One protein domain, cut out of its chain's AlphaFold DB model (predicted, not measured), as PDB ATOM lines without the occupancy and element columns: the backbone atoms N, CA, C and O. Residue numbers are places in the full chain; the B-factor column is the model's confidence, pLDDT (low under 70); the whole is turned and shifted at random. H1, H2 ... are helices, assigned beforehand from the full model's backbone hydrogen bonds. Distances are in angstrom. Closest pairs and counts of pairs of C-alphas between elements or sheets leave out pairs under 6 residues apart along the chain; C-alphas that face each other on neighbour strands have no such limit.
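This is residues 32 to 128 of the 138 residues of a protein of Diacronema lutheri (UniProt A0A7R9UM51). One long helix, H5, runs along one side of a core of loops and short helices, and its last residues, 122 to 127, stick out; H3 bridges H5 and the shorter H2. The 97 printed residues hold five named helices, H1 to H5 in chain order, and no named strand: all helix, compact, radius of gyration of the C-alphas 14.4 A, spans 48 by 29 by 19 A.

H1, residues 33 to 36, touches no helix. H2, residues 49 to 61, touches H3, residues 78 to 81, with residues 50 to 54 alone; the closest C-alphas, of Leu 51 and Thr 80, are 4.8 A apart. H2 only just touches H4, residues 93 to 96, with 3 pairs of C-alphas within 8 A, the closest those of Ala 52 and Tyr 96, 7.4 A. H5, residues 104 to 127, touches H3 with residues 110 to 117 alone; the C-alphas of Ala 78 and Leu 113 are closest, 5.6 A. H2 and H5 are apart. In H2 and H5 every O i to N i+4 pair is within hydrogen-bond range; H1, H3 and H4 are too short for one.

H1 begins at C-alpha 33 (233.750, 179.133, 291.023). H2 is 18.7 A long. H5, 35.4 A, ends at C-alpha 127 (221.894, 168.427, 319.669).

The C-alphas farthest apart, of Gly 63 and Glu 128, are 48.5 A apart. The printed part has no cut. The links H1 to H2, H2 to H3 and H3 to H4 are long. Residues 61 to 68 and 127 to 128 have pLDDT under 70.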
ATOM      1  N   GLN A  32     233.179 181.394 287.372       94.56
ATOM      2  CA  GLN A  32     234.313 180.454 287.441       94.56
ATOM      3  C   GLN A  32     234.199 179.478 288.624       94.56
ATOM      4  O   GLN A  32     234.225 178.272 288.418       94.56
ATOM      5  N   LEU A  33     233.936 179.980 289.837       92.12
ATOM      6  CA  LEU A  33     233.750 179.133 291.023       92.12
ATOM      7  C   LEU A  33     232.491 178.250 290.957       92.12
ATOM      8  O   LEU A  33     232.520 177.098 291.366       92.12
ATOM      9  N   ALA A  34     231.370 178.787 290.467       92.12
ATOM     10  CA  ALA A  34     230.090 178.074 290.472       92.12
ATOM     11  C   ALA A  34     230.061 176.896 289.486       92.12
ATOM     12  O   ALA A  34     229.203 176.030 289.616       92.12
ATOM     13  N   ARG A  35     230.982 176.865 288.515       92.25
ATOM     14  CA  ARG A  35     231.127 175.771 287.543       92.25
ATOM     15  C   ARG A  35     231.717 174.502 288.154       92.25
ATOM     16  O   ARG A  35     231.414 173.425 287.662       92.25
ATOM     17  N   GLU A  36     232.506 174.641 289.217       95.56
ATOM     18  CA  GLU A  36     233.127 173.523 289.943       95.56
ATOM     19  C   GLU A  36     232.231 172.976 291.067       95.56
ATOM     20  O   GLU A  36     232.584 172.016 291.745       95.56
ATOM     21  N   LEU A  37     231.074 173.605 291.295       94.69
ATOM     22  CA  LEU A  37     230.135 173.265 292.359       94.69
ATOM     23  C   LEU A  37     228.832 172.736 291.764       94.69
ATOM     24  O   LEU A  37     228.462 173.076 290.639       94.69
ATOM     25  N   HIS A  38     228.056 171.988 292.548       93.88
ATOM     26  CA  HIS A  38     226.717 171.542 292.155       93.88
ATOM     27  C   HIS A  38     225.679 172.678 292.280       93.88
ATOM     28  O   HIS A  38     224.625 172.555 292.912       93.88
ATOM     29  N   ALA A  39     225.972 173.829 291.672       92.31
ATOM     30  CA  ALA A  39     225.105 174.995 291.639       92.31
ATOM     31  C   ALA A  39     224.156 174.932 290.432       92.31
ATOM     32  O   ALA A  39     224.566 175.005 289.275       92.31
ATOM     33  N   HIS A  40     222.850 174.850 290.692       94.19
ATOM     34  CA  HIS A  40     221.842 174.876 289.632       94.19
ATOM     35  C   HIS A  40     221.530 176.324 289.223       94.19
ATOM     36  O   HIS A  40     220.826 177.042 289.943       94.19
ATOM     37  N   LEU A  41     222.057 176.749 288.072       94.75
ATOM     38  CA  LEU A  41     221.912 178.108 287.542       94.75
ATOM     39  C   LEU A  41     220.858 178.189 286.431       94.75
ATOM     40  O   LEU A  41     220.697 177.273 285.627       94.75
ATOM     41  N   CYS A  42     220.146 179.311 286.368       94.88
ATOM     42  CA  CYS A  42     219.202 179.603 285.296       94.88
ATOM     43  C   CYS A  42     219.941 179.919 283.989       94.88
ATOM     44  O   CYS A  42     220.794 180.800 283.960       94.88
ATOM     45  N   TYR A  43     219.552 179.275 282.888       92.19
ATOM     46  CA  TYR A  43     220.153 179.505 281.567       92.19
ATOM     47  C   TYR A  43     219.958 180.939 281.040       92.19
ATOM     48  O   TYR A  43     220.762 181.421 280.247       92.19
ATOM     49  N   ALA A  44     218.889 181.627 281.460       90.69
ATOM     50  CA  ALA A  44     218.571 182.973 280.988       90.69
ATOM     51  C   ALA A  44     219.261 184.061 281.824       90.69
ATOM     52  O   ALA A  44     219.885 184.972 281.271       90.69
ATOM     53  N   SER A  45     219.142 183.977 283.154       91.69
ATOM     54  CA  SER A  45     219.660 185.007 284.058       91.69
ATOM     55  C   SER A  45     221.067 184.734 284.572       91.69
ATOM     56  O   SER A  45     221.703 185.693 284.987       91.69
ATOM     57  N   GLU A  46     221.541 183.484 284.550       94.44
ATOM     58  CA  GLU A  46     222.785 183.001 285.183       94.44
ATOM     59  C   GLU A  46     222.794 183.060 286.725       94.44
ATOM     60  O   GLU A  46     223.818 182.801 287.355       94.44
ATOM     61  N   GLY A  47     221.654 183.367 287.354       93.88
ATOM     62  CA  GLY A  47     221.486 183.328 288.811       93.88
ATOM     63  C   GLY A  47     221.022 181.955 289.321       93.88
ATOM     64  O   GLY A  47     220.631 181.103 288.516       93.88
ATOM     65  N   PRO A  48     221.000 181.719 290.649       95.00
ATOM     66  CA  PRO A  48     220.463 180.492 291.237       95.00
ATOM     67  C   PRO A  48     219.023 180.221 290.781       95.00
ATOM     68  O   PRO A  48     218.167 181.107 290.837       95.00
ATOM     69  N   MET A  49     218.736 178.989 290.353       95.56
ATOM     70  CA  MET A  49     217.489 178.649 289.658       95.56
ATOM     71  C   MET A  49     216.225 178.984 290.468       95.56
ATOM     72  O   MET A  49     215.278 179.554 289.929       95.56
ATOM     73  N   LYS A  50     216.205 178.678 291.773       95.19
ATOM     74  CA  LYS A  50     215.038 178.947 292.638       95.19
ATOM     75  C   LYS A  50     214.742 180.443 292.765       95.19
ATOM     76  O   LYS A  50     213.579 180.852 292.728       95.19
ATOM     77  N   LEU A  51     215.790 181.258 292.886       94.62
ATOM     78  CA  LEU A  51     215.667 182.709 292.914       94.62
ATOM     79  C   LEU A  51     215.195 183.233 291.552       94.62
ATOM     80  O   LEU A  51     214.221 183.978 291.495       94.62
ATOM     81  N   ALA A  52     215.807 182.781 290.454       93.69
ATOM     82  CA  ALA A  52     215.432 183.181 289.099       93.69
ATOM     83  C   ALA A  52     213.956 182.879 288.779       93.69
ATOM     84  O   ALA A  52     213.252 183.746 288.262       93.69
ATOM     85  N   ALA A  53     213.461 181.693 289.146       92.69
ATOM     86  CA  ALA A  53     212.055 181.321 288.985       92.69
ATOM     87  C   ALA A  53     211.115 182.218 289.810       92.69
ATOM     88  O   ALA A  53     210.062 182.638 289.325       92.69
ATOM     89  N   SER A  54     211.512 182.555 291.041       91.69
ATOM     90  CA  SER A  54     210.738 183.449 291.913       91.69
ATOM     91  C   SER A  54     210.638 184.861 291.328       91.69
ATOM     92  O   SER A  54     209.559 185.451 291.317       91.69
ATOM     93  N   LEU A  55     211.741 185.378 290.777       89.94
ATOM     94  CA  LEU A  55     211.783 186.685 290.117       89.94
ATOM     95  C   LEU A  55     210.976 186.706 288.815       89.94
ATOM     96  O   LEU A  55     210.276 187.680 288.548       89.94
ATOM     97  N   LEU A  56     211.025 185.628 288.026       88.31
ATOM     98  CA  LEU A  56     210.217 185.499 286.814       88.31
ATOM     99  C   LEU A  56     208.719 185.540 287.144       88.31
ATOM    100  O   LEU A  56     207.969 186.274 286.504       88.31
ATOM    101  N   LYS A  57     208.293 184.811 288.185       87.25
ATOM    102  CA  LYS A  57     206.904 184.834 288.664       87.25
ATOM    103  C   LYS A  57     206.476 186.240 289.103       87.25
ATOM    104  O   LYS A  57     205.389 186.677 288.740       87.25
ATOM    105  N   ALA A  58     207.332 186.949 289.841       82.00
ATOM    106  CA  ALA A  58     207.057 188.313 290.296       82.00
ATOM    107  C   ALA A  58     206.972 189.322 289.131       82.00
ATOM    108  O   ALA A  58     206.102 190.192 289.119       82.00
ATOM    109  N   SER A  59     207.829 189.181 288.117       77.81
ATOM    110  CA  SER A  59     207.793 190.027 286.918       77.81
ATOM    111  C   SER A  59     206.560 189.759 286.048       77.81
ATOM    112  O   SER A  59     205.977 190.702 285.510       77.81
ATOM    113  N   ALA A  60     206.106 188.505 285.952       75.62
ATOM    114  CA  ALA A  60     204.884 188.164 285.226       75.62
ATOM    115  C   ALA A  60     203.644 188.851 285.828       75.62
ATOM    116  O   ALA A  60     202.818 189.380 285.086       75.62
ATOM    117  N   SER A  61     203.544 188.930 287.161       63.44
ATOM    118  CA  SER A  61     202.466 189.675 287.833       63.44
ATOM    119  C   SER A  61     202.541 191.196 287.654       63.44
ATOM    120  O   SER A  61     201.544 191.874 287.871       63.44
ATOM    121  N   ALA A  62     203.691 191.731 287.233       60.25
ATOM    122  CA  ALA A  62     203.898 193.152 286.948       60.25
ATOM    123  C   ALA A  62     203.756 193.496 285.446       60.25
ATOM    124  O   ALA A  62     204.220 194.545 285.009       60.25
ATOM    125  N   GLY A  63     203.147 192.617 284.637       54.78
ATOM    126  CA  GLY A  63     202.929 192.867 283.206       54.78
ATOM    127  C   GLY A  63     204.167 192.656 282.328       54.78
ATOM    128  O   GLY A  63     204.269 193.241 281.252       54.78
ATOM    129  N   GLY A  64     205.135 191.846 282.773       48.94
ATOM    130  CA  GLY A  64     206.301 191.446 281.972       48.94
ATOM    131  C   GLY A  64     207.357 192.537 281.768       48.94
ATOM    132  O   GLY A  64     208.400 192.279 281.172       48.94
ATOM    133  N   THR A  65     207.134 193.740 282.292       46.91
ATOM    134  CA  THR A  65     208.146 194.793 282.387       46.91
ATOM    135  C   THR A  65     208.797 194.730 283.765       46.91
ATOM    136  O   THR A  65     208.135 194.474 284.771       46.91
ATOM    137  N   SER A  66     210.092 195.027 283.861       52.84
ATOM    138  CA  SER A  66     210.776 195.291 285.138       52.84
ATOM    139  C   SER A  66     210.314 196.611 285.795       52.84
ATOM    140  O   SER A  66     211.105 197.272 286.456       52.84
ATOM    141  N   GLY A  67     209.066 197.029 285.548       50.22
ATOM    142  CA  GLY A  67     208.515 198.360 285.815       50.22
ATOM    143  C   GLY A  67     207.458 198.406 286.921       50.22
ATOM    144  O   GLY A  67     206.738 199.394 287.019       50.22
ATOM    145  N   GLY A  68     207.343 197.358 287.744       63.94
ATOM    146  CA  GLY A  68     206.644 197.481 289.026       63.94
ATOM    147  C   GLY A  68     207.405 198.419 289.970       63.94
ATOM    148  O   GLY A  68     208.610 198.612 289.811       63.94
ATOM    149  N   ASP A  69     206.718 198.991 290.962       75.75
ATOM    150  CA  ASP A  69     207.360 199.821 291.987       75.75
ATOM    151  C   ASP A  69     208.471 199.027 292.693       75.75
ATOM    152  O   ASP A  69     208.204 198.079 293.435       75.75
ATOM    153  N   CYS A  70     209.728 199.418 292.475       75.19
ATOM    154  CA  CYS A  70     210.884 198.750 293.063       75.19
ATOM    155  C   CYS A  70     210.861 198.807 294.600       75.19
ATOM    156  O   CYS A  70     211.369 197.901 295.266       75.19
ATOM    157  N   MET A  71     210.195 199.805 295.188       77.25
ATOM    158  CA  MET A  71     210.039 199.920 296.636       77.25
ATOM    159  C   MET A  71     209.083 198.871 297.207       77.25
ATOM    160  O   MET A  71     209.247 198.489 298.372       77.25
ATOM    161  N   SER A  72     208.167 198.343 296.392       76.75
ATOM    162  CA  SER A  72     207.215 197.284 296.758       76.75
ATOM    163  C   SER A  72     207.794 195.862 296.677       76.75
ATOM    164  O   SER A  72     207.143 194.899 297.085       76.75
ATOM    165  N   GLN A  73     209.031 195.702 296.188       78.75
ATOM    166  CA  GLN A  73     209.660 194.392 296.037       78.75
ATOM    167  C   GLN A  73     209.920 193.730 297.397       78.75
ATOM    168  O   GLN A  73     210.724 194.216 298.205       78.75
ATOM    169  N   ALA A  74     209.284 192.576 297.612       77.06
ATOM    170  CA  ALA A  74     209.566 191.689 298.731       77.06
ATOM    171  C   ALA A  74     210.858 190.895 298.489       77.06
ATOM    172  O   ALA A  74     211.141 190.461 297.368       77.06
ATOM    173  N   ALA A  75     211.637 190.685 299.553       78.12
ATOM    174  CA  ALA A  75     212.785 189.793 299.497       78.12
ATOM    175  C   ALA A  75     212.299 188.343 299.305       78.12
ATOM    176  O   ALA A  75     211.426 187.888 300.051       78.12
ATOM    177  N   PRO A  76     212.839 187.601 298.326       82.75
ATOM    178  CA  PRO A  76     212.548 186.181 298.190       82.75
ATOM    179  C   PRO A  76     212.999 185.416 299.445       82.75
ATOM    180  O   PRO A  76     214.075 185.676 299.980       82.75
ATOM    181  N   GLY A  77     212.172 184.488 299.934       88.31
ATOM    182  CA  GLY A  77     212.429 183.780 301.195       88.31
ATOM    183  C   GLY A  77     213.681 182.891 301.173       88.31
ATOM    184  O   GLY A  77     214.207 182.561 300.107       88.31
ATOM    185  N   ALA A  78     214.122 182.437 302.353       91.38
ATOM    186  CA  ALA A  78     215.377 181.695 302.556       91.38
ATOM    187  C   ALA A  78     215.556 180.481 301.623       91.38
ATOM    188  O   ALA A  78     216.649 180.235 301.120       91.38
ATOM    189  N   GLY A  79     214.470 179.761 301.314       91.31
ATOM    190  CA  GLY A  79     214.506 178.601 300.417       91.31
ATOM    191  C   GLY A  79     214.974 178.915 298.989       91.31
ATOM    192  O   GLY A  79     215.450 178.018 298.291       91.31
ATOM    193  N   THR A  80     214.879 180.177 298.559       93.50
ATOM    194  CA  THR A  80     215.352 180.632 297.240       93.50
ATOM    195  C   THR A  80     216.869 180.795 297.161       93.50
ATOM    196  O   THR A  80     217.416 180.798 296.060       93.50
ATOM    197  N   LEU A  81     217.544 180.877 298.313       92.44
ATOM    198  CA  LEU A  81     218.997 181.025 298.432       92.44
ATOM    199  C   LEU A  81     219.725 179.675 298.431       92.44
ATOM    200  O   LEU A  81     220.950 179.638 298.355       92.44
ATOM    201  N   LEU A  82     218.973 178.573 298.507       92.75
ATOM    202  CA  LEU A  82     219.505 177.217 298.564       92.75
ATOM    203  C   LEU A  82     219.808 176.668 297.170       92.75
ATOM    204  O   LEU A  82     218.907 176.537 296.332       92.75
ATOM    205  N   THR A  83     221.050 176.241 296.972       92.50
ATOM    206  CA  THR A  83     221.491 175.435 295.829       92.50
ATOM    207  C   THR A  83     221.516 173.941 296.174       92.50
ATOM    208  O   THR A  83     221.425 173.596 297.350       92.50
ATOM    209  N   PRO A  84     221.616 173.039 295.177       93.88
ATOM    210  CA  PRO A  84     221.907 171.629 295.442       93.88
ATOM    211  C   PRO A  84     223.254 171.426 296.148       93.88
ATOM    212  O   PRO A  84     223.364 170.522 296.967       93.88
ATOM    213  N   GLU A  85     224.242 172.287 295.878       95.00
ATOM    214  CA  GLU A  85     225.493 172.342 296.636       95.00
ATOM    215  C   GLU A  85     225.224 172.683 298.118       95.00
ATOM    216  O   GLU A  85     224.716 173.779 298.403       95.00
ATOM    217  N   PRO A  86     225.543 171.783 299.068       90.44
ATOM    218  CA  PRO A  86     225.301 172.011 300.486       90.44
ATOM    219  C   PRO A  86     226.147 173.156 301.035       90.44
ATOM    220  O   PRO A  86     227.330 173.282 300.733       90.44
ATOM    221  N   ARG A  87     225.557 173.972 301.919       90.56
ATOM    222  CA  ARG A  87     226.239 175.090 302.605       90.56
ATOM    223  C   ARG A  87     226.881 176.124 301.667       90.56
ATOM    224  O   ARG A  87     227.684 176.939 302.118       90.56
ATOM    225  N   PHE A  88     226.507 176.123 300.394       93.56
ATOM    226  CA  PHE A  88     226.910 177.122 299.422       93.56
ATOM    227  C   PHE A  88     225.754 178.087 299.171       93.56
ATOM    228  O   PHE A  88     224.611 177.681 298.958       93.56
ATOM    229  N   PHE A  89     226.055 179.381 299.208       94.38
ATOM    230  CA  PHE A  89     225.067 180.439 299.045       94.38
ATOM    231  C   PHE A  89     225.616 181.506 298.106       94.38
ATOM    232  O   PHE A  89     226.746 181.970 298.260       94.38
ATOM    233  N   VAL A  90     224.790 181.935 297.156       94.25
ATOM    234  CA  VAL A  90     225.084 183.077 296.289       94.25
ATOM    235  C   VAL A  90     224.166 184.215 296.706       94.25
ATOM    236  O   VAL A  90     222.947 184.065 296.663       94.25
ATOM    237  N   LEU A  91     224.745 185.348 297.103       94.81
ATOM    238  CA  LEU A  91     224.010 186.502 297.626       94.81
ATOM    239  C   LEU A  91     224.326 187.780 296.846       94.81
ATOM    240  O   LEU A  91     225.230 187.830 296.007       94.81
ATOM    241  N   GLY A  92     223.557 188.826 297.135       93.94
ATOM    242  CA  GLY A  92     223.726 190.156 296.577       93.94
ATOM    243  C   GLY A  92     223.480 190.194 295.072       93.94
ATOM    244  O   GLY A  92     222.768 189.354 294.512       93.94
ATOM    245  N   ALA A  93     224.125 191.149 294.402       93.69
ATOM    246  CA  ALA A  93     224.014 191.329 292.956       93.69
ATOM    247  C   ALA A  93     224.387 190.056 292.171       93.69
ATOM    248  O   ALA A  93     223.748 189.740 291.171       93.69
ATOM    249  N   LYS A  94     225.345 189.253 292.664       93.94
ATOM    250  CA  LYS A  94     225.739 187.987 292.026       93.94
ATOM    251  C   LYS A  94     224.590 186.974 291.964       93.94
ATOM    252  O   LYS A  94     224.503 186.218 291.003       93.94
ATOM    253  N   SER A  95     223.692 186.984 292.951       93.38
ATOM    254  CA  SER A  95     222.512 186.105 292.973       93.38
ATOM    255  C   SER A  95     221.441 186.521 291.959       93.38
ATOM    256  O   SER A  95     220.743 185.672 291.410       93.38
ATOM    257  N   TYR A  96     221.343 187.818 291.657       93.00
ATOM    258  CA  TYR A  96     220.443 188.350 290.631       93.00
ATOM    259  C   TYR A  96     221.046 188.245 289.227       93.00
ATOM    260  O   TYR A  96     220.302 188.162 288.249       93.00
ATOM    261  N   ALA A  97     222.376 188.161 289.133       93.12
ATOM    262  CA  ALA A  97     223.113 187.938 287.900       93.12
ATOM    263  C   ALA A  97     222.724 188.967 286.824       93.12
ATOM    264  O   ALA A  97     222.967 190.155 287.008       93.12
ATOM    265  N   ARG A  98     222.107 188.549 285.714       92.62
ATOM    266  CA  ARG A  98     221.665 189.465 284.644       92.62
ATOM    267  C   ARG A  98     220.331 190.160 284.929       92.62
ATOM    268  O   ARG A  98     219.884 190.970 284.120       92.62
ATOM    269  N   ASN A  99     219.656 189.816 286.023       90.12
ATOM    270  CA  ASN A  99     218.386 190.427 286.386       90.12
ATOM    271  C   ASN A  99     218.619 191.837 286.975       90.12
ATOM    272  O   ASN A  99     219.350 191.968 287.958       90.12
ATOM    273  N   PRO A 100     217.984 192.889 286.426       87.12
ATOM    274  CA  PRO A 100     218.229 194.268 286.849       87.12
ATOM    275  C   PRO A 100     217.509 194.668 288.149       87.12
ATOM    276  O   PRO A 100     217.748 195.759 288.653       87.12
ATOM    277  N   ALA A 101     216.643 193.821 288.716       87.62
ATOM    278  CA  ALA A 101     215.795 194.154 289.868       87.62
ATOM    279  C   ALA A 101     216.494 193.995 291.237       87.62
ATOM    280  O   ALA A 101     215.846 193.761 292.261       87.62
ATOM    281  N   PHE A 102     217.827 194.048 291.277       91.12
ATOM    282  CA  PHE A 102     218.558 193.953 292.538       91.12
ATOM    283  C   PHE A 102     218.511 195.281 293.302       91.12
ATOM    284  O   PHE A 102     218.795 196.339 292.748       91.12
ATOM    285  N   LEU A 103     218.228 195.207 294.604       92.00
ATOM    286  CA  LEU A 103     218.275 196.339 295.529       92.00
ATOM    287  C   LEU A 103     219.127 195.979 296.747       92.00
ATOM    288  O   LEU A 103     219.035 194.864 297.262       92.00
ATOM    289  N   LEU A 104     219.887 196.944 297.276       93.19
ATOM    290  CA  LEU A 104     220.731 196.736 298.465       93.19
ATOM    291  C   LEU A 104     219.934 196.214 299.668       93.19
ATOM    292  O   LEU A 104     220.398 195.313 300.362       93.19
ATOM    293  N   ARG A 105     218.701 196.708 299.861       92.44
ATOM    294  CA  ARG A 105     217.770 196.218 300.893       92.44
ATOM    295  C   ARG A 105     217.546 194.707 300.799       92.44
ATOM    296  O   ARG A 105     217.545 194.028 301.819       92.44
ATOM    297  N   VAL A 106     217.388 194.181 299.582       91.69
ATOM    298  CA  VAL A 106     217.229 192.739 299.356       91.69
ATOM    299  C   VAL A 106     218.527 192.005 299.682       91.69
ATOM    300  O   VAL A 106     218.480 190.973 300.336       91.69
ATOM    301  N   GLY A 107     219.683 192.550 299.293       94.31
ATOM    302  CA  GLY A 107     220.985 191.968 299.630       94.31
ATOM    303  C   GLY A 107     221.226 191.832 301.139       94.31
ATOM    304  O   GLY A 107     221.710 190.795 301.588       94.31
ATOM    305  N   PHE A 108     220.843 192.837 301.932       95.06
ATOM    306  CA  PHE A 108     220.932 192.752 303.394       95.06
ATOM    307  C   PHE A 108     220.002 191.684 303.970       95.06
ATOM    308  O   PHE A 108     220.420 190.915 304.835       95.06
ATOM    309  N   GLU A 109     218.779 191.576 303.452       95.06
ATOM    310  CA  GLU A 109     217.855 190.530 303.891       95.06
ATOM    311  C   GLU A 109     218.358 189.129 303.512       95.06
ATOM    312  O   GLU A 109     218.295 188.215 304.325       95.06
ATOM    313  N   GLN A 110     218.961 188.959 302.332       95.56
ATOM    314  CA  GLN A 110     219.609 187.701 301.950       95.56
ATOM    315  C   GLN A 110     220.704 187.291 302.945       95.56
ATOM    316  O   GLN A 110     220.765 186.129 303.344       95.56
ATOM    317  N   ALA A 111     221.551 188.235 303.368       96.25
ATOM    318  CA  ALA A 111     222.586 187.969 304.365       96.25
ATOM    319  C   ALA A 111     221.983 187.576 305.725       96.25
ATOM    320  O   ALA A 111     222.452 186.622 306.346       96.25
ATOM    321  N   ARG A 112     220.911 188.260 306.154       96.12
ATOM    322  CA  ARG A 112     220.170 187.936 307.384       96.12
ATOM    323  C   ARG A 112     219.611 186.512 307.342       96.12
ATOM    324  O   ARG A 112     219.851 185.740 308.264       96.12
ATOM    325  N   LEU A 113     218.946 186.145 306.246       95.50
ATOM    326  CA  LEU A 113     218.364 184.814 306.049       95.50
ATOM    327  C   LEU A 113     219.431 183.711 306.029       95.50
ATOM    328  O   LEU A 113     219.231 182.653 306.619       95.50
ATOM    329  N   VAL A 114     220.586 183.940 305.393       95.50
ATOM    330  CA  VAL A 114     221.690 182.963 305.414       95.50
ATOM    331  C   VAL A 114     222.276 182.808 306.815       95.50
ATOM    332  O   VAL A 114     222.549 181.684 307.228       95.50
ATOM    333  N   ALA A 115     222.423 183.893 307.577       96.12
ATOM    334  CA  ALA A 115     222.873 183.805 308.964       96.12
ATOM    335  C   ALA A 115     221.907 182.973 309.830       96.12
ATOM    336  O   ALA A 115     222.357 182.163 310.639       96.12
ATOM    337  N   GLU A 116     220.592 183.118 309.635       95.81
ATOM    338  CA  GLU A 116     219.581 182.293 310.311       95.81
ATOM    339  C   GLU A 116     219.677 180.814 309.918       95.81
ATOM    340  O   GLU A 116     219.681 179.954 310.798       95.81
ATOM    341  N   LEU A 117     219.829 180.512 308.622       94.19
ATOM    342  CA  LEU A 117     220.016 179.140 308.137       94.19
ATOM    343  C   LEU A 117     221.262 178.483 308.742       94.19
ATOM    344  O   LEU A 117     221.210 177.338 309.180       94.19
ATOM    345  N   LEU A 118     222.379 179.214 308.787       93.75
ATOM    346  CA  LEU A 118     223.634 178.719 309.354       93.75
ATOM    347  C   LEU A 118     223.538 178.482 310.864       93.75
ATOM    348  O   LEU A 118     224.129 177.524 311.360       93.75
ATOM    349  N   ARG A 119     222.800 179.329 311.592       95.25
ATOM    350  CA  ARG A 119     222.542 179.139 313.025       95.25
ATOM    351  C   ARG A 119     221.682 177.907 313.283       95.25
ATOM    352  O   ARG A 119     222.079 177.075 314.084       95.25
ATOM    353  N   ALA A 120     220.571 177.756 312.563       90.62
ATOM    354  CA  ALA A 120     219.688 176.600 312.716       90.62
ATOM    355  C   ALA A 120     220.422 175.271 312.453       90.62
ATOM    356  O   ALA A 120     220.243 174.300 313.182       90.62
ATOM    357  N   ASP A 121     221.292 175.242 311.444       89.69
ATOM    358  CA  ASP A 121     222.140 174.089 311.134       89.69
ATOM    359  C   ASP A 121     223.226 173.828 312.204       89.69
ATOM    360  O   ASP A 121     223.540 172.678 312.514       89.69
ATOM    361  N   ALA A 122     223.804 174.872 312.803       90.00
ATOM    362  CA  ALA A 122     224.724 174.717 313.929       90.00
ATOM    363  C   ALA A 122     224.012 174.165 315.175       90.00
ATOM    364  O   ALA A 122     224.523 173.240 315.807       90.00
ATOM    365  N   ASP A 123     222.821 174.679 315.482       91.69
ATOM    366  CA  ASP A 123     222.014 174.231 316.612       91.69
ATOM    367  C   ASP A 123     221.612 172.761 316.435       91.69
ATOM    368  O   ASP A 123     221.833 171.965 317.348       91.69
ATOM    369  N   ALA A 124     221.139 172.360 315.249       87.31
ATOM    370  CA  ALA A 124     220.807 170.966 314.945       87.31
ATOM    371  C   ALA A 124     221.990 170.013 315.205       87.31
ATOM    372  O   ALA A 124     221.839 169.011 315.901       87.31
ATOM    373  N   ARG A 125     223.194 170.385 314.752       83.38
ATOM    374  CA  ARG A 125     224.421 169.596 314.960       83.38
ATOM    375  C   ARG A 125     224.931 169.591 316.397       83.38
ATOM    376  O   ARG A 125     225.704 168.716 316.749       83.38
ATOM    377  N   SER A 126     224.554 170.567 317.221       80.06
ATOM    378  CA  SER A 126     224.918 170.583 318.645       80.06
ATOM    379  C   SER A 126     224.030 169.672 319.502       80.06
ATOM    380  O   SER A 126     224.455 169.231 320.567       80.06
ATOM    381  N   HIS A 127     222.817 169.370 319.028       68.25
ATOM    382  CA  HIS A 127     221.894 168.427 319.669       68.25
ATOM    383  C   HIS A 127     222.130 166.979 319.201       68.25
ATOM    384  O   HIS A 127     221.737 166.037 319.888       68.25
ATOM    385  N   GLU A 128     222.823 166.791 318.075       59.53
ATOM    386  CA  GLU A 128     223.419 165.519 317.665       59.53
ATOM    387  C   GLU A 128     224.820 165.389 318.300       59.53
ATOM    388  O   GLU A 128     225.773 166.038 317.882       59.53
TER     389      GLU A 128